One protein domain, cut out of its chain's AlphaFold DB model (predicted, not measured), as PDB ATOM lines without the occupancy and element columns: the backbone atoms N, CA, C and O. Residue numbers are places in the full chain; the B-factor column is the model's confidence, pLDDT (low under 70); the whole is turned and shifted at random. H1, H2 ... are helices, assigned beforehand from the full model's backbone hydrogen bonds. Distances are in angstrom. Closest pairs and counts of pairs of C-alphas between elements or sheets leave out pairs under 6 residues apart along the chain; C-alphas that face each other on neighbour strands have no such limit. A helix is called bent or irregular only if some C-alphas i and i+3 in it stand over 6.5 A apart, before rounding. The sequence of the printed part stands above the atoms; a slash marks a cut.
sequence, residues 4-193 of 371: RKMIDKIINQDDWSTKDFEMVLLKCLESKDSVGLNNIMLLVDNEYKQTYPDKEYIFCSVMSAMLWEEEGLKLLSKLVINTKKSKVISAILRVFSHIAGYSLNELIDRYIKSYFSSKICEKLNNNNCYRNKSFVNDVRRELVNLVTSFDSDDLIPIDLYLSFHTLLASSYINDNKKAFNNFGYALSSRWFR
ATOM      1  N   ARG A   4     329.261 277.129 323.449       92.00
ATOM      2  CA  ARG A   4     328.242 276.374 324.169       92.00
ATOM      3  C   ARG A   4     326.831 276.695 323.688       92.00
ATOM      4  O   ARG A   4     326.075 275.782 323.384       92.00
ATOM      5  N   LYS A   5     326.516 277.977 323.492       92.50
ATOM      6  CA  LYS A   5     325.217 278.403 322.938       92.50
ATOM      7  C   LYS A   5     324.965 277.833 321.540       92.50
ATOM      8  O   LYS A   5     323.825 277.567 321.179       92.50
ATOM      9  N   MET A   6     326.023 277.657 320.747       92.69
ATOM     10  CA  MET A   6     325.919 277.056 319.416       92.69
ATOM     11  C   MET A   6     325.632 275.554 319.490       92.69
ATOM     12  O   MET A   6     324.828 275.051 318.713       92.69
ATOM     13  N   ILE A   7     326.264 274.851 320.433       92.06
ATOM     14  CA  ILE A   7     325.993 273.434 320.705       92.06
ATOM     15  C   ILE A   7     324.560 273.255 321.188       92.06
ATOM     16  O   ILE A   7     323.853 272.405 320.659       92.06
ATOM     17  N   ASP A   8     324.110 274.085 322.131       91.19
ATOM     18  CA  ASP A   8     322.743 274.015 322.644       91.19
ATOM     19  C   ASP A   8     321.726 274.244 321.509       91.19
ATOM     20  O   ASP A   8     320.752 273.504 321.418       91.19
ATOM     21  N   LYS A   9     321.995 275.176 320.579       90.75
ATOM     22  CA  LYS A   9     321.188 275.373 319.358       90.75
ATOM     23  C   LYS A   9     321.097 274.089 318.513       90.75
ATOM     24  O   LYS A   9     320.011 273.684 318.106       90.75
ATOM     25  N   ILE A  10     322.235 273.432 318.266       89.50
ATOM     26  CA  ILE A  10     322.304 272.187 317.480       89.50
ATOM     27  C   ILE A  10     321.542 271.048 318.177       89.50
ATOM     28  O   ILE A  10     320.753 270.342 317.544       89.50
ATOM     29  N   ILE A  11     321.760 270.875 319.484       87.12
ATOM     30  CA  ILE A  11     321.161 269.800 320.290       87.12
ATOM     31  C   ILE A  11     319.648 269.987 320.423       87.12
ATOM     32  O   ILE A  11     318.896 269.024 320.264       87.12
ATOM     33  N   ASN A  12     319.193 271.222 320.646       86.75
ATOM     34  CA  ASN A  12     317.772 271.553 320.766       86.75
ATOM     35  C   ASN A  12     317.036 271.575 319.417       86.75
ATOM     36  O   ASN A  12     315.823 271.754 319.398       86.75
ATOM     37  N   GLN A  13     317.745 271.310 318.310       75.50
ATOM     38  CA  GLN A  13     317.200 271.183 316.952       75.50
ATOM     39  C   GLN A  13     316.611 272.475 316.390       75.50
ATOM     40  O   GLN A  13     315.770 272.435 315.490       75.50
ATOM     41  N   ASP A  14     317.114 273.611 316.859       73.81
ATOM     42  CA  ASP A  14     316.817 274.915 316.283       73.81
ATOM     43  C   ASP A  14     317.517 275.026 314.921       73.81
ATOM     44  O   ASP A  14     318.741 274.931 314.879       73.81
ATOM     45  N   ASP A  15     316.765 275.239 313.835       83.62
ATOM     46  CA  ASP A  15     317.219 275.448 312.442       83.62
ATOM     47  C   ASP A  15     318.738 275.717 312.291       83.62
ATOM     48  O   ASP A  15     319.232 276.839 312.495       83.62
ATOM     49  N   TRP A  16     319.498 274.648 312.025       89.62
ATOM     50  CA  TRP A  16     320.956 274.652 311.917       89.62
ATOM     51  C   TRP A  16     321.387 273.900 310.661       89.62
ATOM     52  O   TRP A  16     320.761 272.936 310.233       89.62
ATOM     53  N   SER A  17     322.480 274.354 310.058       90.69
ATOM     54  CA  SER A  17     323.042 273.771 308.843       90.69
ATOM     55  C   SER A  17     324.292 272.943 309.138       90.69
ATOM     56  O   SER A  17     324.976 273.154 310.140       90.69
ATOM     57  N   THR A  18     324.696 272.076 308.205       90.50
ATOM     58  CA  THR A  18     326.003 271.392 308.266       90.50
ATOM     59  C   THR A  18     327.165 272.365 308.497       90.50
ATOM     60  O   THR A  18     328.094 272.047 309.234       90.50
ATOM     61  N   LYS A  19     327.100 273.582 307.939       91.81
ATOM     62  CA  LYS A  19     328.127 274.613 308.149       91.81
ATOM     63  C   LYS A  19     328.164 275.115 309.593       91.81
ATOM     64  O   LYS A  19     329.248 275.390 310.105       91.81
ATOM     65  N   ASP A  20     327.010 275.223 310.252       92.56
ATOM     66  CA  ASP A  20     326.941 275.596 311.668       92.56
ATOM     67  C   ASP A  20     327.587 274.519 312.536       92.56
ATOM     68  O   ASP A  20     328.423 274.833 313.384       92.56
ATOM     69  N   PHE A  21     327.267 273.251 312.263       93.75
ATOM     70  CA  PHE A  21     327.881 272.110 312.933       93.75
ATOM     71  C   PHE A  21     329.404 272.078 312.743       93.75
ATOM     72  O   PHE A  21     330.151 271.994 313.718       93.75
ATOM     73  N   GLU A  22     329.885 272.218 311.504       94.25
ATOM     74  CA  GLU A  22     331.320 272.273 311.211       94.25
ATOM     75  C   GLU A  22     332.023 273.408 311.940       94.25
ATOM     76  O   GLU A  22     333.108 273.221 312.487       94.25
ATOM     77  N   MET A  23     331.414 274.594 311.948       95.12
ATOM     78  CA  MET A  23     331.972 275.754 312.628       95.12
ATOM     79  C   MET A  23     332.117 275.491 314.131       95.12
ATOM     80  O   MET A  23     333.138 275.863 314.713       95.12
ATOM     81  N   VAL A  24     331.125 274.859 314.766       95.56
ATOM     82  CA  VAL A  24     331.213 274.459 316.178       95.56
ATOM     83  C   VAL A  24     332.344 273.462 316.385       95.56
ATOM     84  O   VAL A  24     333.184 273.665 317.264       95.56
ATOM     85  N   LEU A  25     332.398 272.421 315.556       95.44
ATOM     86  CA  LEU A  25     333.397 271.366 315.666       95.44
ATOM     87  C   LEU A  25     334.816 271.927 315.508       95.44
ATOM     88  O   LEU A  25     335.678 271.691 316.349       95.44
ATOM     89  N   LEU A  26     335.043 272.762 314.490       95.94
ATOM     90  CA  LEU A  26     336.324 273.423 314.248       95.94
ATOM     91  C   LEU A  26     336.760 274.305 315.419       95.94
ATOM     92  O   LEU A  26     337.930 274.254 315.787       95.94
ATOM     93  N   LYS A  27     335.839 275.056 316.036       95.94
ATOM     94  CA  LYS A  27     336.149 275.864 317.226       95.94
ATOM     95  C   LYS A  27     336.556 274.998 318.417       95.94
ATOM     96  O   LYS A  27     337.503 275.349 319.113       95.94
ATOM     97  N   CYS A  28     335.889 273.861 318.626       96.06
ATOM     98  CA  CYS A  28     336.286 272.907 319.664       96.06
ATOM     99  C   CYS A  28     337.682 272.327 319.384       96.06
ATOM    100  O   CYS A  28     338.509 272.229 320.282       96.06
ATOM    101  N   LEU A  29     337.979 271.996 318.122       94.38
ATOM    102  CA  LEU A  29     339.296 271.500 317.698       94.38
ATOM    103  C   LEU A  29     340.409 272.553 317.766       94.38
ATOM    104  O   LEU A  29     341.589 272.203 317.781       94.38
ATOM    105  N   GLU A  30     340.063 273.835 317.722       93.94
ATOM    106  CA  GLU A  30     341.013 274.944 317.814       93.94
ATOM    107  C   GLU A  30     341.403 275.249 319.267       93.94
ATOM    108  O   GLU A  30     342.542 275.659 319.485       93.94
ATOM    109  N   SER A  31     340.534 274.986 320.255       90.81
ATOM    110  CA  SER A  31     340.858 275.222 321.672       90.81
ATOM    111  C   SER A  31     341.878 274.228 322.234       90.81
ATOM    112  O   SER A  31     342.685 274.610 323.077       90.81
ATOM    113  N   LYS A  32     341.877 272.976 321.742       88.00
ATOM    114  CA  LYS A  32     342.785 271.883 322.163       88.00
ATOM    115  C   LYS A  32     342.861 271.673 323.685       88.00
ATOM    116  O   LYS A  32     343.861 271.183 324.201       88.00
ATOM    117  N   ASP A  33     341.807 272.038 324.399       95.06
ATOM    118  CA  ASP A  33     341.690 271.925 325.847       95.06
ATOM    119  C   ASP A  33     340.562 270.954 326.226       95.06
ATOM    120  O   ASP A  33     339.836 270.435 325.371       95.06
ATOM    121  N   SER A  34     340.412 270.698 327.525       95.38
ATOM    122  CA  SER A  34     339.349 269.832 328.043       95.38
ATOM    123  C   SER A  34     337.951 270.404 327.787       95.38
ATOM    124  O   SER A  34     336.983 269.655 327.675       95.38
ATOM    125  N   VAL A  35     337.819 271.728 327.639       95.88
ATOM    126  CA  VAL A  35     336.549 272.382 327.294       95.88
ATOM    127  C   VAL A  35     336.125 272.014 325.872       95.88
ATOM    128  O   VAL A  35     334.970 271.641 325.658       95.88
ATOM    129  N   GLY A  36     337.053 272.058 324.913       96.62
ATOM    130  CA  GLY A  36     336.829 271.628 323.534       96.62
ATOM    131  C   GLY A  36     336.421 270.161 323.445       96.62
ATOM    132  O   GLY A  36     335.426 269.842 322.790       96.62
ATOM    133  N   LEU A  37     337.121 269.282 324.170       97.44
ATOM    134  CA  LEU A  37     336.783 267.859 324.219       97.44
ATOM    135  C   LEU A  37     335.392 267.620 324.822       97.44
ATOM    136  O   LEU A  37     334.573 266.932 324.218       97.44
ATOM    137  N   ASN A  38     335.082 268.236 325.966       96.81
ATOM    138  CA  ASN A  38     333.764 268.119 326.599       96.81
ATOM    139  C   ASN A  38     332.637 268.606 325.680       96.81
ATOM    140  O   ASN A  38     331.574 267.991 325.612       96.81
ATOM    141  N   ASN A  39     332.879 269.682 324.934       96.50
ATOM    142  CA  ASN A  39     331.941 270.194 323.944       96.50
ATOM    143  C   ASN A  39     331.713 269.208 322.790       96.50
ATOM    144  O   ASN A  39     330.570 268.998 322.386       96.50
ATOM    145  N   ILE A  40     332.764 268.543 322.303       97.25
ATOM    146  CA  ILE A  40     332.630 267.473 321.305       97.25
ATOM    147  C   ILE A  40     331.858 266.284 321.878       97.25
ATOM    148  O   ILE A  40     330.998 265.740 321.193       97.25
ATOM    149  N   MET A  41     332.099 265.901 323.133       97.56
ATOM    150  CA  MET A  41     331.387 264.785 323.765       97.56
ATOM    151  C   MET A  41     329.871 265.014 323.841       97.56
ATOM    152  O   MET A  41     329.105 264.060 323.714       97.56
ATOM    153  N   LEU A  42     329.421 266.266 323.963       95.38
ATOM    154  CA  LEU A  42     327.995 266.610 323.892       95.38
ATOM    155  C   LEU A  42     327.415 266.421 322.490       95.38
ATOM    156  O   LEU A  42     326.270 266.001 322.357       95.38
ATOM    157  N   LEU A  43     328.205 266.703 321.451       95.06
ATOM    158  CA  LEU A  43     327.827 266.419 320.067       95.06
ATOM    159  C   LEU A  43     327.804 264.904 319.797       95.06
ATOM    160  O   LEU A  43     326.934 264.425 319.073       95.06
ATOM    161  N   VAL A  44     328.718 264.133 320.396       95.56
ATOM    162  CA  VAL A  44     328.714 262.663 320.283       95.56
ATOM    163  C   VAL A  44     327.468 262.057 320.927       95.56
ATOM    164  O   VAL A  44     326.852 261.179 320.332       95.56
ATOM    165  N   ASP A  45     327.088 262.511 322.124       93.81
ATOM    166  CA  ASP A  45     325.924 261.978 322.844       93.81
ATOM    167  C   ASP A  45     324.579 262.495 322.290       93.81
ATOM    168  O   ASP A  45     323.521 262.183 322.831       93.81
ATOM    169  N   ASN A  46     324.552 263.274 321.208       89.44
ATOM    170  CA  ASN A  46     323.297 263.761 320.641       89.44
ATOM    171  C   ASN A  46     322.721 262.806 319.579       89.44
ATOM    172  O   ASN A  46     323.443 262.308 318.720       89.44
ATOM    173  N   GLU A  47     321.398 262.606 319.591       80.44
ATOM    174  CA  GLU A  47     320.679 262.001 318.462       80.44
ATOM    175  C   GLU A  47     320.062 263.122 317.623       80.44
ATOM    176  O   GLU A  47     319.121 263.803 318.050       80.44
ATOM    177  N   TYR A  48     320.597 263.342 316.423       81.62
ATOM    178  CA  TYR A  48     320.147 264.425 315.559       81.62
ATOM    179  C   TYR A  48     318.814 264.015 314.919       81.62
ATOM    180  O   TYR A  48     318.763 263.147 314.052       81.62
ATOM    181  N   LYS A  49     317.695 264.609 315.366       69.44
ATOM    182  CA  LYS A  49     316.363 264.287 314.807       69.44
ATOM    183  C   LYS A  49     316.067 264.999 313.483       69.44
ATOM    184  O   LYS A  49     315.065 264.671 312.853       69.44
ATOM    185  N   GLN A  50     316.890 265.964 313.059       62.12
ATOM    186  CA  GLN A  50     316.736 266.563 311.732       62.12
ATOM    187  C   GLN A  50     317.140 265.541 310.657       62.12
ATOM    188  O   GLN A  50     318.082 264.768 310.834       62.12
ATOM    189  N   THR A  51     316.364 265.481 309.573       57.03
ATOM    190  CA  THR A  51     316.541 264.533 308.465       57.03
ATOM    191  C   THR A  51     317.978 264.526 307.952       57.03
ATOM    192  O   THR A  51     318.556 265.590 307.792       57.03
ATOM    193  N   TYR A  52     318.494 263.315 307.707       61.81
ATOM    194  CA  TYR A  52     319.740 262.933 307.025       61.81
ATOM    195  C   TYR A  52     320.700 264.075 306.616       61.81
ATOM    196  O   TYR A  52     320.302 264.927 305.819       61.81
ATOM    197  N   PRO A  53     321.989 264.036 307.021       68.81
ATOM    198  CA  PRO A  53     322.744 262.847 307.457       68.81
ATOM    199  C   PRO A  53     323.055 262.782 308.978       68.81
ATOM    200  O   PRO A  53     324.105 263.215 309.435       68.81
ATOM    201  N   ASP A  54     322.164 262.186 309.786       80.69
ATOM    202  CA  ASP A  54     322.305 262.050 311.259       80.69
ATOM    203  C   ASP A  54     323.566 261.261 311.689       80.69
ATOM    204  O   ASP A  54     324.309 261.667 312.585       80.69
ATOM    205  N   LYS A  55     323.878 260.152 311.008       85.25
ATOM    206  CA  LYS A  55     324.990 259.264 311.400       85.25
ATOM    207  C   LYS A  55     326.352 259.913 311.163       85.25
ATOM    208  O   LYS A  55     327.288 259.690 311.928       85.25
ATOM    209  N   GLU A  56     326.465 260.692 310.102       90.50
ATOM    210  CA  GLU A  56     327.676 261.360 309.655       90.50
ATOM    211  C   GLU A  56     328.134 262.411 310.675       90.50
ATOM    212  O   GLU A  56     329.331 262.497 310.954       90.50
ATOM    213  N   TYR A  57     327.201 263.130 311.316       93.19
ATOM    214  CA  TYR A  57     327.512 264.055 312.413       93.19
ATOM    215  C   TYR A  57     328.071 263.333 313.643       93.19
ATOM    216  O   TYR A  57     329.072 263.777 314.217       93.19
ATOM    217  N   ILE A  58     327.487 262.187 314.014       93.75
ATOM    218  CA  ILE A  58     327.999 261.368 315.123       93.75
ATOM    219  C   ILE A  58     329.399 260.848 314.777       93.75
ATOM    220  O   ILE A  58     330.327 261.037 315.560       93.75
ATOM    221  N   PHE A  59     329.598 260.268 313.586       93.81
ATOM    222  CA  PHE A  59     330.915 259.791 313.141       93.81
ATOM    223  C   PHE A  59     331.974 260.895 313.171       93.81
ATOM    224  O   PHE A  59     333.067 260.684 313.699       93.81
ATOM    225  N   CYS A  60     331.643 262.072 312.640       94.94
ATOM    226  CA  CYS A  60     332.536 263.225 312.622       94.94
ATOM    227  C   CYS A  60     332.919 263.668 314.043       94.94
ATOM    228  O   CYS A  60     334.096 263.909 314.325       94.94
ATOM    229  N   SER A  61     331.945 263.701 314.959       96.25
ATOM    230  CA  SER A  61     332.164 264.046 316.370       96.25
ATOM    231  C   SER A  61     333.052 263.022 317.075       96.25
ATOM    232  O   SER A  61     334.014 263.400 317.739       96.25
ATOM    233  N   VAL A  62     332.786 261.724 316.885       96.75
ATOM    234  CA  VAL A  62     333.583 260.640 317.484       96.75
ATOM    235  C   VAL A  62     335.029 260.709 316.993       96.75
ATOM    236  O   VAL A  62     335.954 260.694 317.800       96.75
ATOM    237  N   MET A  63     335.247 260.843 315.681       95.56
ATOM    238  CA  MET A  63     336.600 260.969 315.124       95.56
ATOM    239  C   MET A  63     337.312 262.239 315.598       95.56
ATOM    240  O   MET A  63     338.521 262.218 315.811       95.56
ATOM    241  N   SER A  64     336.569 263.323 315.813       96.06
ATOM    242  CA  SER A  64     337.114 264.566 316.361       96.06
ATOM    243  C   SER A  64     337.535 264.423 317.823       96.06
ATOM    244  O   SER A  64     338.599 264.914 318.187       96.06
ATOM    245  N   ALA A  65     336.764 263.707 318.649       97.06
ATOM    246  CA  ALA A  65     337.148 263.407 320.032       97.06
ATOM    247  C   ALA A  65     338.444 262.580 320.096       97.06
ATOM    248  O   ALA A  65     339.294 262.835 320.945       97.06
ATOM    249  N   MET A  66     338.651 261.656 319.150       95.81
ATOM    250  CA  MET A  66     339.878 260.847 319.062       95.81
ATOM    251  C   MET A  66     341.149 261.668 318.780       95.81
ATOM    252  O   MET A  66     342.256 261.156 318.948       95.81
ATOM    253  N   LEU A  67     341.025 262.947 318.399       93.88
ATOM    254  CA  LEU A  67     342.176 263.845 318.265       93.88
ATOM    255  C   LEU A  67     342.801 264.233 319.620       93.88
ATOM    256  O   LEU A  67     343.927 264.722 319.621       93.88
ATOM    257  N   TRP A  68     342.112 263.979 320.744       95.25
ATOM    258  CA  TRP A  68     342.649 264.062 322.117       95.25
ATOM    259  C   TRP A  68     343.257 262.738 322.608       95.25
ATOM    260  O   TRP A  68     343.493 262.562 323.802       95.25
ATOM    261  N   GLU A  69     343.500 261.794 321.697       94.94
ATOM    262  CA  GLU A  69     344.200 260.541 321.978       94.94
ATOM    263  C   GLU A  69     343.582 259.781 323.170       94.94
ATOM    264  O   GLU A  69     342.403 259.418 323.133       94.94
ATOM    265  N   GLU A  70     344.370 259.511 324.215       95.06
ATOM    266  CA  GLU A  70     343.975 258.711 325.377       95.06
ATOM    267  C   GLU A  70     342.761 259.294 326.120       95.06
ATOM    268  O   GLU A  70     341.885 258.543 326.556       95.06
ATOM    269  N   GLU A  71     342.668 260.621 326.251       96.38
ATOM    270  CA  GLU A  71     341.561 261.268 326.968       96.38
ATOM    271  C   GLU A  71     340.240 261.106 326.203       96.38
ATOM    272  O   GLU A  71     339.223 260.708 326.781       96.38
ATOM    273  N   GLY A  72     340.275 261.334 324.886       97.00
ATOM    274  CA  GLY A  72     339.121 261.136 324.010       97.00
ATOM    275  C   GLY A  72     338.651 259.681 323.998       97.00
ATOM    276  O   GLY A  72     337.460 259.412 324.165       97.00
ATOM    277  N   LEU A  73     339.595 258.741 323.891       97.12
ATOM    278  CA  LEU A  73     339.332 257.303 323.949       97.12
ATOM    279  C   LEU A  73     338.608 256.909 325.251       97.12
ATOM    280  O   LEU A  73     337.546 256.288 325.197       97.12
ATOM    281  N   LYS A  74     339.120 257.339 326.415       96.00
ATOM    282  CA  LYS A  74     338.514 257.041 327.728       96.00
ATOM    283  C   LYS A  74     337.097 257.599 327.869       96.00
ATOM    284  O   LYS A  74     336.214 256.907 328.385       96.00
ATOM    285  N   LEU A  75     336.860 258.839 327.432       97.50
ATOM    286  CA  LEU A  75     335.536 259.462 327.521       97.50
ATOM    287  C   LEU A  75     334.517 258.783 326.601       97.50
ATOM    288  O   LEU A  75     333.377 258.570 327.018       97.50
ATOM    289  N   LEU A  76     334.926 258.389 325.393       97.75
ATOM    290  CA  LEU A  76     334.082 257.625 324.473       97.75
ATOM    291  C   LEU A  76     333.750 256.237 325.034       97.75
ATOM    292  O   LEU A  76     332.580 255.856 325.027       97.75
ATOM    293  N   SER A  77     334.729 255.520 325.598       96.19
ATOM    294  CA  SER A  77     334.478 254.236 326.267       96.19
ATOM    295  C   SER A  77     333.474 254.381 327.413       96.19
ATOM    296  O   SER A  77     332.493 253.640 327.504       96.19
ATOM    297  N   LYS A  78     333.658 255.397 328.265       95.06
ATOM    298  CA  LYS A  78     332.727 255.693 329.361       95.06
ATOM    299  C   LYS A  78     331.327 256.042 328.850       95.06
ATOM    300  O   LYS A  78     330.343 255.680 329.496       95.06
ATOM    301  N   LEU A  79     331.219 256.743 327.722       95.31
ATOM    302  CA  LEU A  79     329.930 257.075 327.123       95.31
ATOM    303  C   LEU A  79     329.192 255.818 326.648       95.31
ATOM    304  O   LEU A  79     328.013 255.684 326.960       95.31
ATOM    305  N   VAL A  80     329.879 254.885 325.976       93.31
ATOM    306  CA  VAL A  80     329.286 253.610 325.519       93.31
ATOM    307  C   VAL A  80     328.679 252.823 326.679       93.31
ATOM    308  O   VAL A  80     327.573 252.315 326.546       93.31
ATOM    309  N   ILE A  81     329.365 252.768 327.824       89.88
ATOM    310  CA  ILE A  81     328.898 252.034 329.012       89.88
ATOM    311  C   ILE A  81     327.644 252.677 329.628       89.88
ATOM    312  O   ILE A  81     326.789 251.980 330.166       89.88
ATOM    313  N   ASN A  82     327.534 254.007 329.577       91.19
ATOM    314  CA  ASN A  82     326.488 254.745 330.293       91.19
ATOM    315  C   ASN A  82     325.277 255.114 329.427       91.19
ATOM    316  O   ASN A  82     324.214 255.435 329.963       91.19
ATOM    317  N   THR A  83     325.427 255.129 328.103       90.50
ATOM    318  CA  THR A  83     324.359 255.530 327.185       90.50
ATOM    319  C   THR A  83     323.484 254.344 326.785       90.50
ATOM    320  O   THR A  83     323.934 253.207 326.724       90.50
ATOM    321  N   LYS A  84     322.214 254.617 326.466       87.94
ATOM    322  CA  LYS A  84     321.279 253.645 325.860       87.94
ATOM    323  C   LYS A  84     321.033 253.921 324.371       87.94
ATOM    324  O   LYS A  84     320.134 253.345 323.766       87.94
ATOM    325  N   LYS A  85     321.785 254.864 323.791       90.00
ATOM    326  CA  LYS A  85     321.599 255.350 322.419       90.00
ATOM    327  C   LYS A  85     322.354 254.448 321.444       90.00
ATOM    328  O   LYS A  85     323.561 254.601 321.247       90.00
ATOM    329  N   SER A  86     321.633 253.533 320.802       88.50
ATOM    330  CA  SER A  86     322.191 252.526 319.886       88.50
ATOM    331  C   SER A  86     323.039 253.115 318.756       88.50
ATOM    332  O   SER A  86     324.090 252.575 318.403       88.50
ATOM    333  N   LYS A  87     322.633 254.269 318.207       89.31
ATOM    334  CA  LYS A  87     323.380 254.977 317.154       89.31
ATOM    335  C   LYS A  87     324.754 255.446 317.633       89.31
ATOM    336  O   LYS A  87     325.728 255.293 316.897       89.31
ATOM    337  N   VAL A  88     324.828 255.973 318.855       92.06
ATOM    338  CA  VAL A  88     326.071 256.451 319.476       92.06
ATOM    339  C   VAL A  88     327.000 255.273 319.747       92.06
ATOM    340  O   VAL A  88     328.148 255.286 319.303       92.06
ATOM    341  N   ILE A  89     326.478 254.213 320.378       92.56
ATOM    342  CA  ILE A  89     327.227 252.974 320.639       92.56
ATOM    343  C   ILE A  89     327.797 252.418 319.330       92.56
ATOM    344  O   ILE A  89     329.000 252.175 319.223       92.56
ATOM    345  N   SER A  90     326.954 252.281 318.304       90.94
ATOM    346  CA  SER A  90     327.373 251.732 317.016       90.94
ATOM    347  C   SER A  90     328.417 252.600 316.311       90.94
ATOM    348  O   SER A  90     329.380 252.069 315.755       90.94
ATOM    349  N   ALA A  91     328.273 253.927 316.344       92.94
ATOM    350  CA  ALA A  91     329.254 254.829 315.747       92.94
ATOM    351  C   ALA A  91     330.626 254.705 316.427       92.94
ATOM    352  O   ALA A  91     331.634 254.557 315.732       92.94
ATOM    353  N   ILE A  92     330.663 254.688 317.764       95.62
ATOM    354  CA  ILE A  92     331.906 254.561 318.540       95.62
ATOM    355  C   ILE A  92     332.589 253.222 318.258       95.62
ATOM    356  O   ILE A  92     333.758 253.204 317.864       95.62
ATOM    357  N   LEU A  93     331.858 252.106 318.362       94.50
ATOM    358  CA  LEU A  93     332.414 250.771 318.111       94.50
ATOM    359  C   LEU A  93     332.966 250.633 316.689       94.50
ATOM    360  O   LEU A  93     334.020 250.027 316.483       94.50
ATOM    361  N   ARG A  94     332.294 251.228 315.696       92.75
ATOM    362  CA  ARG A  94     332.769 251.228 314.307       92.75
ATOM    363  C   ARG A  94     334.034 252.064 314.139       92.75
ATOM    364  O   ARG A  94     334.979 251.569 313.530       92.75
ATOM    365  N   VAL A  95     334.092 253.277 314.696       94.94
ATOM    366  CA  VAL A  95     335.317 254.099 314.652       94.94
ATOM    367  C   VAL A  95     336.481 253.364 315.317       94.94
ATOM    368  O   VAL A  95     337.552 253.268 314.719       94.94
ATOM    369  N   PHE A  96     336.264 252.764 316.492       95.75
ATOM    370  CA  PHE A  96     337.289 251.979 317.188       95.75
ATOM    371  C   PHE A  96     337.768 250.803 316.335       95.75
ATOM    372  O   PHE A  96     338.970 250.590 316.206       95.75
ATOM    373  N   SER A  97     336.849 250.089 315.682       93.38
ATOM    374  CA  SER A  97     337.180 248.967 314.794       93.38
ATOM    375  C   SER A  97     338.024 249.395 313.591       93.38
ATOM    376  O   SER A  97     338.966 248.698 313.212       93.38
ATOM    377  N   HIS A  98     337.720 250.556 313.002       92.88
ATOM    378  CA  HIS A  98     338.504 251.124 311.906       92.88
ATOM    379  C   HIS A  98     339.895 251.590 312.359       92.88
ATOM    380  O   HIS A  98     340.874 251.333 311.662       92.88
ATOM    381  N   ILE A  99     340.020 252.228 313.529       93.75
ATOM    382  CA  ILE A  99     341.331 252.616 314.077       93.75
ATOM    383  C   ILE A  99     342.160 251.369 314.410       93.75
ATOM    384  O   ILE A  99     343.308 251.265 313.984       93.75
ATOM    385  N   ALA A 100     341.557 250.384 315.081       91.06
ATOM    386  CA  ALA A 100     342.181 249.102 315.401       91.06
ATOM    387  C   ALA A 100     342.729 248.386 314.149       91.06
ATOM    388  O   ALA A 100     343.790 247.752 314.201       91.06
ATOM    389  N   GLY A 101     342.025 248.516 313.019       88.62
ATOM    390  CA  GLY A 101     342.383 247.930 311.729       88.62
ATOM    391  C   GLY A 101     343.247 248.803 310.816       88.62
ATOM    392  O   GLY A 101     343.449 248.415 309.667       88.62
ATOM    393  N   TYR A 102     343.738 249.961 311.276       90.62
ATOM    394  CA  TYR A 102     344.439 250.953 310.440       90.62
ATOM    395  C   TYR A 102     343.657 251.360 309.175       90.62
ATOM    396  O   TYR A 102     344.242 251.646 308.130       90.62
ATOM    397  N   SER A 103     342.327 251.384 309.256       90.25
ATOM    398  CA  SER A 103     341.425 251.641 308.129       90.25
ATOM    399  C   SER A 103     340.485 252.828 308.363       90.25
ATOM    400  O   SER A 103     339.423 252.919 307.750       90.25
ATOM    401  N   LEU A 104     340.859 253.774 309.235       91.62
ATOM    402  CA  LEU A 104     340.041 254.967 309.504       91.62
ATOM    403  C   LEU A 104     339.798 255.820 308.252       91.62
ATOM    404  O   LEU A 104     338.700 256.344 308.079       91.62
ATOM    405  N   ASN A 105     340.774 255.898 307.346       89.50
ATOM    406  CA  ASN A 105     340.632 256.628 306.086       89.50
ATOM    407  C   ASN A 105     339.450 256.123 305.239       89.50
ATOM    408  O   ASN A 105     338.761 256.927 304.626       89.50
ATOM    409  N   GLU A 106     339.164 254.817 305.245       87.75
ATOM    410  CA  GLU A 106     338.015 254.246 304.523       87.75
ATOM    411  C   GLU A 106     336.687 254.783 305.083       87.75
ATOM    412  O   GLU A 106     335.743 255.064 304.338       87.75
ATOM    413  N   LEU A 107     336.622 254.977 306.405       88.25
ATOM    414  CA  LEU A 107     335.460 255.546 307.082       88.25
ATOM    415  C   LEU A 107     335.321 257.049 306.793       88.25
ATOM    416  O   LEU A 107     334.214 257.504 306.495       88.25
ATOM    417  N   ILE A 108     336.429 257.801 306.840       90.56
ATOM    418  CA  ILE A 108     336.471 259.235 306.499       90.56
ATOM    419  C   ILE A 108     335.990 259.447 305.061       90.56
ATOM    420  O   ILE A 108     335.128 260.290 304.806       90.56
ATOM    421  N   ASP A 109     336.495 258.651 304.124       88.06
ATOM    422  CA  ASP A 109     336.178 258.789 302.706       88.06
ATOM    423  C   ASP A 109     334.701 258.535 302.423       88.06
ATOM    424  O   ASP A 109     334.082 259.241 301.624       88.06
ATOM    425  N   ARG A 110     334.113 257.573 303.134       84.44
ATOM    426  CA  ARG A 110     332.718 257.186 302.955       84.44
ATOM    427  C   ARG A 110     331.730 258.137 303.620       84.44
ATOM    428  O   ARG A 110     330.720 258.477 303.011       84.44
ATOM    429  N   TYR A 111     331.981 258.503 304.874       85.31
ATOM    430  CA  TYR A 111     330.990 259.195 305.705       85.31
ATOM    431  C   TYR A 111     331.278 260.676 305.896       85.31
ATOM    432  O   TYR A 111     330.366 261.417 306.243       85.31
ATOM    433  N   ILE A 112     332.516 261.127 305.686       89.25
ATOM    434  CA  ILE A 112     332.898 262.505 306.001       89.25
ATOM    435  C   ILE A 112     333.119 263.328 304.740       89.25
ATOM    436  O   ILE A 112     332.506 264.384 304.600       89.25
ATOM    437  N   LYS A 113     333.922 262.836 303.786       88.62
ATOM    438  CA  LYS A 113     334.314 263.617 302.594       88.62
ATOM    439  C   LYS A 113     333.137 264.154 301.772       88.62
ATOM    440  O   LYS A 113     333.265 265.210 301.166       88.62
ATOM    441  N   SER A 114     332.013 263.439 301.741       86.81
ATOM    442  CA  SER A 114     330.833 263.838 300.956       86.81
ATOM    443  C   SER A 114     329.954 264.886 301.646       86.81
ATOM    444  O   SER A 114     329.119 265.500 300.988       86.81
ATOM    445  N   TYR A 115     330.117 265.080 302.957       86.69
ATOM    446  CA  TYR A 115     329.203 265.888 303.770       86.69
ATOM    447  C   TYR A 115     329.879 267.075 304.436       86.69
ATOM    448  O   TYR A 115     329.205 268.070 304.683       86.69
ATOM    449  N   PHE A 116     331.182 266.988 304.706       90.50
ATOM    450  CA  PHE A 116     331.910 268.016 305.433       90.50
ATOM    451  C   PHE A 116     332.970 268.707 304.579       90.50
ATOM    452  O   PHE A 116     333.502 268.136 303.624       90.50
ATOM    453  N   SER A 117     333.323 269.938 304.949       90.12
ATOM    454  CA  SER A 117     334.381 270.692 304.281       90.12
ATOM    455  C   SER A 117     335.744 269.994 304.318       90.12
ATOM    456  O   SER A 117     336.077 269.202 305.210       90.12
ATOM    457  N   SER A 118     336.593 270.369 303.357       88.56
ATOM    458  CA  SER A 118     337.977 269.902 303.277       88.56
ATOM    459  C   SER A 118     338.781 270.211 304.541       88.56
ATOM    460  O   SER A 118     339.629 269.407 304.903       88.56
ATOM    461  N   LYS A 119     338.482 271.304 305.263       91.50
ATOM    462  CA  LYS A 119     339.184 271.686 306.504       91.50
ATOM    463  C   LYS A 119     338.973 270.664 307.630       91.50
ATOM    464  O   LYS A 119     339.917 270.358 308.357       91.50
ATOM    465  N   ILE A 120     337.759 270.124 307.779       89.81
ATOM    466  CA  ILE A 120     337.482 269.047 308.748       89.81
ATOM    467  C   ILE A 120     338.211 267.776 308.321       89.81
ATOM    468  O   ILE A 120     338.933 267.182 309.120       89.81
ATOM    469  N   CYS A 121     338.073 267.398 307.048       88.75
ATOM    470  CA  CYS A 121     338.738 266.218 306.502       88.75
ATOM    471  C   CYS A 121     340.260 266.295 306.665       88.75
ATOM    472  O   CYS A 121     340.889 265.297 306.989       88.75
ATOM    473  N   GLU A 122     340.854 267.469 306.462       90.44
ATOM    474  CA  GLU A 122     342.280 267.722 306.636       90.44
ATOM    475  C   GLU A 122     342.698 267.600 308.104       90.44
ATOM    476  O   GLU A 122     343.671 266.911 308.395       90.44
ATOM    477  N   LYS A 123     341.952 268.192 309.049       90.88
ATOM    478  CA  LYS A 123     342.241 268.031 310.486       90.88
ATOM    479  C   LYS A 123     342.184 266.571 310.925       90.88
ATOM    480  O   LYS A 123     343.045 266.151 311.696       90.88
ATOM    481  N   LEU A 124     341.191 265.824 310.439       88.38
ATOM    482  CA  LEU A 124     341.089 264.397 310.707       88.38
ATOM    483  C   LEU A 124     342.268 263.655 310.071       88.38
ATOM    484  O   LEU A 124     342.977 262.985 310.800       88.38
ATOM    485  N   ASN A 125     342.546 263.849 308.775       86.25
ATOM    486  CA  ASN A 125     343.590 263.127 308.032       86.25
ATOM    487  C   ASN A 125     345.036 263.448 308.453       86.25
ATOM    488  O   ASN A 125     345.918 262.594 308.317       86.25
ATOM    489  N   ASN A 126     345.297 264.675 308.907       85.75
ATOM    490  CA  ASN A 126     346.639 265.124 309.286       85.75
ATOM    491  C   ASN A 126     347.036 264.667 310.692       85.75
ATOM    492  O   ASN A 126     348.218 264.722 311.038       85.75
ATOM    493  N   ASN A 127     346.083 264.224 311.515       79.19
ATOM    494  CA  ASN A 127     346.415 263.705 312.829       79.19
ATOM    495  C   ASN A 127     346.912 262.263 312.704       79.19
ATOM    496  O   ASN A 127     346.153 261.338 312.466       79.19
ATOM    497  N   ASN A 128     348.208 262.044 312.885       81.44
ATOM    498  CA  ASN A 128     348.775 260.702 312.790       81.44
ATOM    499  C   ASN A 128     348.510 259.827 314.035       81.44
ATOM    500  O   ASN A 128     349.044 258.717 314.090       81.44
ATOM    501  N   CYS A 129     347.702 260.264 315.016       82.75
ATOM    502  CA  CYS A 129     347.438 259.493 316.239       82.75
ATOM    503  C   CYS A 129     346.905 258.087 315.926       82.75
ATOM    504  O   CYS A 129     347.444 257.104 316.419       82.75
ATOM    505  N   TYR A 130     345.954 257.942 314.999       85.19
ATOM    506  CA  TYR A 130     345.404 256.639 314.592       85.19
ATOM    507  C   TYR A 130     346.350 255.799 313.710       85.19
ATOM    508  O   TYR A 130     346.003 254.685 313.325       85.19
ATOM    509  N   ARG A 131     347.541 256.312 313.373       86.19
ATOM    510  CA  ARG A 131     348.645 255.535 312.779       86.19
ATOM    511  C   ARG A 131     349.714 255.172 313.811       86.19
ATOM    512  O   ARG A 131     350.581 254.350 313.522       86.19
ATOM    513  N   ASN A 132     349.670 255.766 315.004       91.38
ATOM    514  CA  ASN A 132     350.576 255.438 316.091       91.38
ATOM    515  C   ASN A 132     350.240 254.044 316.639       91.38
ATOM    516  O   ASN A 132     349.138 253.797 317.126       91.38
ATOM    517  N   LYS A 133     351.217 253.134 316.593       89.50
ATOM    518  CA  LYS A 133     351.045 251.744 317.032       89.50
ATOM    519  C   LYS A 133     350.625 251.615 318.499       89.50
ATOM    520  O   LYS A 133     349.834 250.731 318.812       89.50
ATOM    521  N   SER A 134     351.145 252.466 319.387       91.31
ATOM    522  CA  SER A 134     350.769 252.461 320.807       91.31
ATOM    523  C   SER A 134     349.295 252.812 320.962       91.31
ATOM    524  O   SER A 134     348.542 252.032 321.534       91.31
ATOM    525  N   PHE A 135     348.866 253.912 320.342       93.12
ATOM    526  CA  PHE A 135     347.479 254.361 320.411       93.12
ATOM    527  C   PHE A 135     346.503 253.348 319.799       93.12
ATOM    528  O   PHE A 135     345.455 253.058 320.368       93.12
ATOM    529  N   VAL A 136     346.862 252.740 318.666       91.56
ATOM    530  CA  VAL A 136     346.055 251.677 318.050       91.56
ATOM    531  C   VAL A 136     345.910 250.466 318.978       91.56
ATOM    532  O   VAL A 136     344.833 249.874 319.043       91.56
ATOM    533  N   ASN A 137     346.953 250.106 319.730       88.38
ATOM    534  CA  ASN A 137     346.861 249.040 320.730       88.38
ATOM    535  C   ASN A 137     345.964 249.430 321.913       88.38
ATOM    536  O   ASN A 137     345.200 248.584 322.383       88.38
ATOM    537  N   ASP A 138     346.002 250.688 322.354       92.62
ATOM    538  CA  ASP A 138     345.086 251.186 323.383       92.62
ATOM    539  C   ASP A 138     343.629 251.102 322.906       92.62
ATOM    540  O   ASP A 138     342.778 250.578 323.625       92.62
ATOM    541  N   VAL A 139     343.346 251.492 321.657       94.19
ATOM    542  CA  VAL A 139     342.005 251.361 321.057       94.19
ATOM    543  C   VAL A 139     341.569 249.897 320.937       94.19
ATOM    544  O   VAL A 139     340.408 249.590 321.196       94.19
ATOM    545  N   ARG A 140     342.469 248.970 320.582       91.38
ATOM    546  CA  ARG A 140     342.159 247.524 320.545       91.38
ATOM    547  C   ARG A 140     341.777 246.987 321.920       91.38
ATOM    548  O   ARG A 140     340.792 246.256 322.029       91.38
ATOM    549  N   ARG A 141     342.537 247.357 322.957       88.69
ATOM    550  CA  ARG A 141     342.249 246.982 324.348       88.69
ATOM    551  C   ARG A 141     340.893 247.531 324.787       88.69
ATOM    552  O   ARG A 141     340.067 246.775 325.287       88.69
ATOM    553  N   GLU A 142     340.625 248.807 324.518       93.50
ATOM    554  CA  GLU A 142     339.338 249.433 324.840       93.50
ATOM    555  C   GLU A 142     338.168 248.815 324.071       93.50
ATOM    556  O   GLU A 142     337.116 248.570 324.651       93.50
ATOM    557  N   LEU A 143     338.347 248.478 322.792       91.75
ATOM    558  CA  LEU A 143     337.322 247.788 322.010       91.75
ATOM    559  C   LEU A 143     336.969 246.420 322.617       91.75
ATOM    560  O   LEU A 143     335.791 246.088 322.719       91.75
ATOM    561  N   VAL A 144     337.968 245.648 323.058       86.75
ATOM    562  CA  VAL A 144     337.761 244.380 323.784       86.75
ATOM    563  C   VAL A 144     337.037 244.619 325.112       86.75
ATOM    564  O   VAL A 144     336.042 243.949 325.399       86.75
ATOM    565  N   ASN A 145     337.471 245.606 325.897       87.56
ATOM    566  CA  ASN A 145     336.847 245.945 327.178       87.56
ATOM    567  C   ASN A 145     335.380 246.375 327.007       87.56
ATOM    568  O   ASN A 145     334.521 245.922 327.760       87.56
ATOM    569  N   LEU A 146     335.064 247.176 325.986       89.31
ATOM    570  CA  LEU A 146     333.691 247.579 325.674       89.31
ATOM    571  C   LEU A 146     332.834 246.405 325.220       89.31
ATOM    572  O   LEU A 146     331.735 246.210 325.720       89.31
ATOM    573  N   VAL A 147     333.324 245.598 324.281       86.38
ATOM    574  CA  VAL A 147     332.543 244.473 323.759       86.38
ATOM    575  C   VAL A 147     332.302 243.423 324.853       86.38
ATOM    576  O   VAL A 147     331.237 242.806 324.874       86.38
ATOM    577  N   THR A 148     333.216 243.263 325.813       81.12
ATOM    578  CA  THR A 148     333.045 242.366 326.971       81.12
ATOM    579  C   THR A 148     332.249 242.965 328.135       81.12
ATOM    580  O   THR A 148     331.809 242.196 328.986       81.12
ATOM    581  N   SER A 149     332.030 244.284 328.186       82.75
ATOM    582  CA  SER A 149     331.316 244.931 329.298       82.75
ATOM    583  C   SER A 149     329.793 244.864 329.193       82.75
ATOM    584  O   SER A 149     329.127 244.973 330.219       82.75
ATOM    585  N   PHE A 150     329.229 244.673 327.993       80.00
ATOM    586  CA  PHE A 150     327.785 244.469 327.841       80.00
ATOM    587  C   PHE A 150     327.340 243.189 328.561       80.00
ATOM    588  O   PHE A 150     328.028 242.167 328.452       80.00
ATOM    589  N   ASP A 151     326.181 243.234 329.227       66.62
ATOM    590  CA  ASP A 151     325.675 242.150 330.077       66.62
ATOM    591  C   ASP A 151     325.740 240.766 329.414       66.62
ATOM    592  O   ASP A 151     325.590 240.592 328.199       66.62
ATOM    593  N   SER A 152     326.038 239.771 330.247       55.91
ATOM    594  CA  SER A 152     326.389 238.411 329.836       55.91
ATOM    595  C   SER A 152     325.202 237.509 329.513       55.91
ATOM    596  O   SER A 152     325.425 236.378 329.071       55.91
ATOM    597  N   ASP A 153     323.983 237.977 329.778       57.88
ATOM    598  CA  ASP A 153     322.766 237.167 329.667       57.88
ATOM    599  C   ASP A 153     322.215 237.159 328.234       57.88
ATOM    600  O   ASP A 153     321.568 236.197 327.824       57.88
ATOM    601  N   ASP A 154     322.579 238.161 327.427       56.50
ATOM    602  CA  ASP A 154     322.311 238.182 325.993       56.50
ATOM    603  C   ASP A 154     323.478 237.564 325.209       56.50
ATOM    604  O   ASP A 154     324.638 237.976 325.339       56.50
ATOM    605  N   LEU A 155     323.156 236.610 324.322       55.94
ATOM    606  CA  LEU A 155     324.112 235.992 323.391       55.94
ATOM    607  C   LEU A 155     324.920 237.063 322.637       55.94
ATOM    608  O   LEU A 155     326.147 236.994 322.596       55.94
ATOM    609  N   ILE A 156     324.235 238.074 322.085       69.88
ATOM    610  CA  ILE A 156     324.824 239.279 321.487       69.88
ATOM    611  C   ILE A 156     323.829 240.443 321.677       69.88
ATOM    612  O   ILE A 156     322.790 240.439 321.014       69.88
ATOM    613  N   PRO A 157     324.124 241.446 322.528       78.25
ATOM    614  CA  PRO A 157     323.340 242.677 322.624       78.25
ATOM    615  C   PRO A 157     323.041 243.292 321.252       78.25
ATOM    616  O   PRO A 157     323.906 243.302 320.369       78.25
ATOM    617  N   ILE A 158     321.838 243.848 321.068       80.12
ATOM    618  CA  ILE A 158     321.384 244.342 319.756       80.12
ATOM    619  C   ILE A 158     322.335 245.381 319.146       80.12
ATOM    620  O   ILE A 158     322.563 245.374 317.938       80.12
ATOM    621  N   ASP A 159     322.970 246.211 319.969       79.69
ATOM    622  CA  ASP A 159     323.926 247.225 319.517       79.69
ATOM    623  C   ASP A 159     325.215 246.612 318.948       79.69
ATOM    624  O   ASP A 159     325.760 247.094 317.945       79.69
ATOM    625  N   LEU A 160     325.676 245.505 319.543       82.81
ATOM    626  CA  LEU A 160     326.805 244.732 319.029       82.81
ATOM    627  C   LEU A 160     326.427 244.035 317.724       82.81
ATOM    628  O   LEU A 160     327.198 244.086 316.764       82.81
ATOM    629  N   TYR A 161     325.227 243.450 317.657       83.56
ATOM    630  CA  TYR A 161     324.715 242.820 316.440       83.56
ATOM    631  C   TYR A 161     324.608 243.821 315.284       83.56
ATOM    632  O   TYR A 161     325.122 243.566 314.195       83.56
ATOM    633  N   LEU A 162     324.002 244.989 315.517       83.25
ATOM    634  CA  LEU A 162     323.858 246.040 314.506       83.25
ATOM    635  C   LEU A 162     325.220 246.538 314.009       83.25
ATOM    636  O   LEU A 162     325.403 246.756 312.806       83.25
ATOM    637  N   SER A 163     326.190 246.674 314.915       83.81
ATOM    638  CA  SER A 163     327.560 247.066 314.569       83.81
ATOM    639  C   SER A 163     328.264 245.988 313.743       83.81
ATOM    640  O   SER A 163     328.819 246.304 312.687       83.81
ATOM    641  N   PHE A 164     328.161 244.719 314.154       85.19
ATOM    642  CA  PHE A 164     328.699 243.570 313.421       85.19
ATOM    643  C   PHE A 164     328.104 243.474 312.015       85.19
ATOM    644  O   PHE A 164     328.841 243.435 311.032       85.19
ATOM    645  N   HIS A 165     326.774 243.497 311.910       85.19
ATOM    646  CA  HIS A 165     326.050 243.400 310.647       85.19
ATOM    647  C   HIS A 165     326.413 244.549 309.700       85.19
ATOM    648  O   HIS A 165     326.647 244.333 308.512       85.19
ATOM    649  N   THR A 166     326.507 245.778 310.216       83.81
ATOM    650  CA  THR A 166     326.883 246.936 309.393       83.81
ATOM    651  C   THR A 166     328.319 246.820 308.882       83.81
ATOM    652  O   THR A 166     328.577 247.111 307.711       83.81
ATOM    653  N   LEU A 167     329.251 246.371 309.728       84.00
ATOM    654  CA  LEU A 167     330.634 246.129 309.320       84.00
ATOM    655  C   LEU A 167     330.728 244.991 308.296       84.00
ATOM    656  O   LEU A 167     331.407 245.160 307.285       84.00
ATOM    657  N   LEU A 168     329.988 243.898 308.495       82.88
ATOM    658  CA  LEU A 168     329.902 242.777 307.557       82.88
ATOM    659  C   LEU A 168     329.373 243.228 306.192       82.88
ATOM    660  O   LEU A 168     330.018 243.015 305.172       82.88
ATOM    661  N   ALA A 169     328.240 243.930 306.155       81.62
ATOM    662  CA  ALA A 169     327.699 244.466 304.908       81.62
ATOM    663  C   ALA A 169     328.704 245.402 304.214       81.62
ATOM    664  O   ALA A 169     328.851 245.386 302.993       81.62
ATOM    665  N   SER A 170     329.447 246.201 304.989       76.50
ATOM    666  CA  SER A 170     330.465 247.102 304.446       76.50
ATOM    667  C   SER A 170     331.731 246.399 303.942       76.50
ATOM    668  O   SER A 170     332.398 246.949 303.060       76.50
ATOM    669  N   SER A 171     332.072 245.220 304.475       78.25
ATOM    670  CA  SER A 171     333.268 244.468 304.081       78.25
ATOM    671  C   SER A 171     333.096 243.781 302.726       78.25
ATOM    672  O   SER A 171     334.065 243.699 301.974       78.25
ATOM    673  N   TYR A 172     331.870 243.385 302.370       74.31
ATOM    674  CA  TYR A 172     331.549 242.852 301.041       74.31
ATOM    675  C   TYR A 172     331.581 243.905 299.931       74.31
ATOM    676  O   TYR A 172     331.878 243.569 298.790       74.31
ATOM    677  N   ILE A 173     331.268 245.165 300.250       71.00
ATOM    678  CA  ILE A 173     331.124 246.220 299.236       71.00
ATOM    679  C   ILE A 173     332.460 246.929 298.966       71.00
ATOM    680  O   ILE A 173     332.779 247.186 297.813       71.00
ATOM    681  N   ASN A 174     333.243 247.237 300.007       59.91
ATOM    682  CA  ASN A 174     334.370 248.182 299.913       59.91
ATOM    683  C   ASN A 174     335.656 247.692 300.605       59.91
ATOM    684  O   ASN A 174     336.440 248.506 301.073       59.91
ATOM    685  N   ASP A 175     335.846 246.379 300.745       63.69
ATOM    686  CA  ASP A 175     337.054 245.785 301.345       63.69
ATOM    687  C   ASP A 175     337.363 246.245 302.791       63.69
ATOM    688  O   ASP A 175     338.481 246.086 303.275       63.69
ATOM    689  N   ASN A 176     336.342 246.689 303.548       74.12
ATOM    690  CA  ASN A 176     336.420 247.001 304.995       74.12
ATOM    691  C   ASN A 176     336.675 245.750 305.871       74.12
ATOM    692  O   ASN A 176     336.288 245.684 307.044       74.12
ATOM    693  N   LYS A 177     337.299 244.712 305.307       81.00
ATOM    694  CA  LYS A 177     337.609 243.442 305.960       81.00
ATOM    695  C   LYS A 177     338.448 243.663 307.207       81.00
ATOM    696  O   LYS A 177     338.232 242.966 308.187       81.00
ATOM    697  N   LYS A 178     339.345 244.657 307.219       84.12
ATOM    698  CA  LYS A 178     340.156 244.975 308.404       84.12
ATOM    699  C   LYS A 178     339.278 245.367 309.588       84.12
ATOM    700  O   LYS A 178     339.348 244.699 310.615       84.12
ATOM    701  N   ALA A 179     338.414 246.371 309.437       83.81
ATOM    702  CA  ALA A 179     337.517 246.807 310.509       83.81
ATOM    703  C   ALA A 179     336.557 245.690 310.946       83.81
ATOM    704  O   ALA A 179     336.390 245.456 312.142       83.81
ATOM    705  N   PHE A 180     335.983 244.951 309.988       85.31
ATOM    706  CA  PHE A 180     335.134 243.797 310.283       85.31
ATOM    707  C   PHE A 180     335.875 242.710 311.077       85.31
ATOM    708  O   PHE A 180     335.383 242.282 312.117       85.31
ATOM    709  N   ASN A 181     337.073 242.311 310.641       83.94
ATOM    710  CA  ASN A 181     337.889 241.310 311.327       83.94
ATOM    711  C   ASN A 181     338.250 241.778 312.739       83.94
ATOM    712  O   ASN A 181     338.084 241.023 313.685       83.94
ATOM    713  N   ASN A 182     338.661 243.040 312.895       83.06
ATOM    714  CA  ASN A 182     338.994 243.638 314.190       83.06
ATOM    715  C   ASN A 182     337.805 243.605 315.161       83.06
ATOM    716  O   ASN A 182     337.962 243.218 316.320       83.06
ATOM    717  N   PHE A 183     336.609 243.958 314.684       84.00
ATOM    718  CA  PHE A 183     335.397 243.861 315.491       84.00
ATOM    719  C   PHE A 183     335.017 242.408 315.785       84.00
ATOM    720  O   PHE A 183     334.660 242.094 316.913       84.00
ATOM    721  N   GLY A 184     335.143 241.502 314.810       82.06
ATOM    722  CA  GLY A 184     334.927 240.068 315.001       82.06
ATOM    723  C   GLY A 184     335.889 239.455 316.023       82.06
ATOM    724  O   GLY A 184     335.481 238.623 316.826       82.06
ATOM    725  N   TYR A 185     337.139 239.915 316.063       80.38
ATOM    726  CA  TYR A 185     338.134 239.533 317.064       80.38
ATOM    727  C   TYR A 185     337.783 240.064 318.451       80.38
ATOM    728  O   TYR A 185     337.801 239.298 319.417       80.38
ATOM    729  N   ALA A 186     337.381 241.330 318.556       80.81
ATOM    730  CA  ALA A 186     336.869 241.865 319.813       80.81
ATOM    731  C   ALA A 186     335.604 241.120 320.264       80.81
ATOM    732  O   ALA A 186     335.488 240.758 321.430       80.81
ATOM    733  N   LEU A 187     334.695 240.785 319.348       81.81
ATOM    734  CA  LEU A 187     333.516 239.978 319.648       81.81
ATOM    735  C   LEU A 187     333.910 238.574 320.116       81.81
ATOM    736  O   LEU A 187     333.355 238.104 321.103       81.81
ATOM    737  N   SER A 188     334.924 237.954 319.499       76.44
ATOM    738  CA  SER A 188     335.468 236.652 319.916       76.44
ATOM    739  C   SER A 188     335.920 236.645 321.384       76.44
ATOM    740  O   SER A 188     335.760 235.647 322.081       76.44
ATOM    741  N   SER A 189     336.386 237.791 321.898       73.12
ATOM    742  CA  SER A 189     336.779 237.937 323.302       73.12
ATOM    743  C   SER A 189     335.619 237.779 324.297       73.12
ATOM    744  O   SER A 189     335.849 237.310 325.413       73.12
ATOM    745  N   ARG A 190     334.362 238.055 323.895       74.25
ATOM    746  CA  ARG A 190     333.177 237.788 324.743       74.25
ATOM    747  C   ARG A 190     333.043 236.320 325.100       74.25
ATOM    748  O   ARG A 190     332.618 236.027 326.213       74.25
ATOM    749  N   TRP A 191     333.425 235.410 324.204       70.12
ATOM    750  CA  TRP A 191     333.384 233.977 324.501       70.12
ATOM    751  C   TRP A 191     334.372 233.589 325.606       70.12
ATOM    752  O   TRP A 191     334.123 232.626 326.321       70.12
ATOM    753  N   PHE A 192     335.431 234.376 325.811       70.25
ATOM    754  CA  PHE A 192     336.391 234.167 326.892       70.25
ATOM    755  C   PHE A 192     336.012 234.893 328.192       70.25
ATOM    756  O   PHE A 192     336.585 234.575 329.231       70.25
ATOM    757  N   ARG A 193     335.068 235.855 328.150       73.56
ATOM    758  CA  ARG A 193     334.613 236.705 329.282       73.56
ATOM    759  C   ARG A 193     335.752 237.317 330.117       73.56
ATOM    760  O   ARG A 193     335.557 237.724 331.258       73.56
TER     761      ARG A 193
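AT A GLANCE: This is residues 4 to 193 of the 371 residues of an uncharacterized protein of Orenia metallireducens (UniProt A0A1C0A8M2). A rounded body of helices has H4a and H5 in its middle, with H1, H2 and H3 at one end of the longest axis and H9, H10 and H11 at the other. The short helices H6, H7 and H8 follow each other along one side. The printed part has 190 residues with eleven named helices, H1 to H11 in order, and no named strand; the class is all helix. It is compact, with a radius of gyration of the C-alphas of 15.8 A and spans of 45 by 33 by 32 A.

IN THESE COORDINATES: H1 is residues 4 to 11, beginning at C-alpha 4 (328.242, 276.374, 324.169). H2 is residues 18 to 31, 20.4 A long, and H3 residues 34 to 44. H4, residues 54 to 82, was assigned as one helix by its hydrogen bonds but is bent: C-alphas 67 and 70 are 9.0 A apart. Its arms are H4a, residues 54 to 67, 21.1 A, and H4b, residues 70 to 82, 18.6 A. H5 is residues 86 to 100, 20.8 A, H6 104 to 111, H7 118 to 126 and H8 128 to 131. H9 is residues 133 to 149, 24.2 A, H10 158 to 174, 24.0 A, and H11 177 to 192, 22.9 A, ending at C-alpha 192 (336.391, 234.167, 326.892).

HOW THE PARTS SIT: H2, H3, H4a, H4b, H5 and H9 form an up and down bundle, each running against the one before it. H1 and H2 are a hairpin; H1 touches residues 20 to 24 of H2 alone, closest at the C-alphas of Met 6 and Val 24, 6.7 A. H3 touches H4a at Val 44 and Ile 58, C-alphas 5.4 A apart, with a shallow tilt of 24 degrees, opposite ways. H4a touches H5 at Phe 59 and Ala 91, closest C-alphas 5.8 A, a steep tilt of 46 degrees. H5 touches H6 with residues 95 to 98 alone, closest at the C-alphas of His 98 and Leu 104, 4.8 A. H7 only just touches H4a, with 3 pairs of C-alphas within 8 A, closest Ser 64 and Leu 124, 6.9 A. H8 touches no helix but is near H4a, H5 and H9. H9 touches H4b at Ser 77 and Leu 146, closest C-alphas 6.7 A. H10 touches H5 at Ser 90 and Ser 163, closest C-alphas 5.3 A. Residues 183 to 190 of H11 touch H9, closest at the C-alphas of Val 144 and Ala 186, 4.8 A. H1 and H11 are apart. Every O i to N i+4 pair is within hydrogen-bond range in H1, H2, H3, H4b, H5, H6, H7 and H9, against 8 of 10 in H4a, 12 of 13 in H10 and 9 of 12 in H11; H8 is too short for one.

THE WHOLE: The C-alphas farthest apart, Asp 15 and Phe 192, are 47.8 A apart. The printed part has no cut, and no link is long. Mean pLDDT of the printed part is 87.0; residues 49 to 53, 151 to 156 and 174 to 175 are under 70.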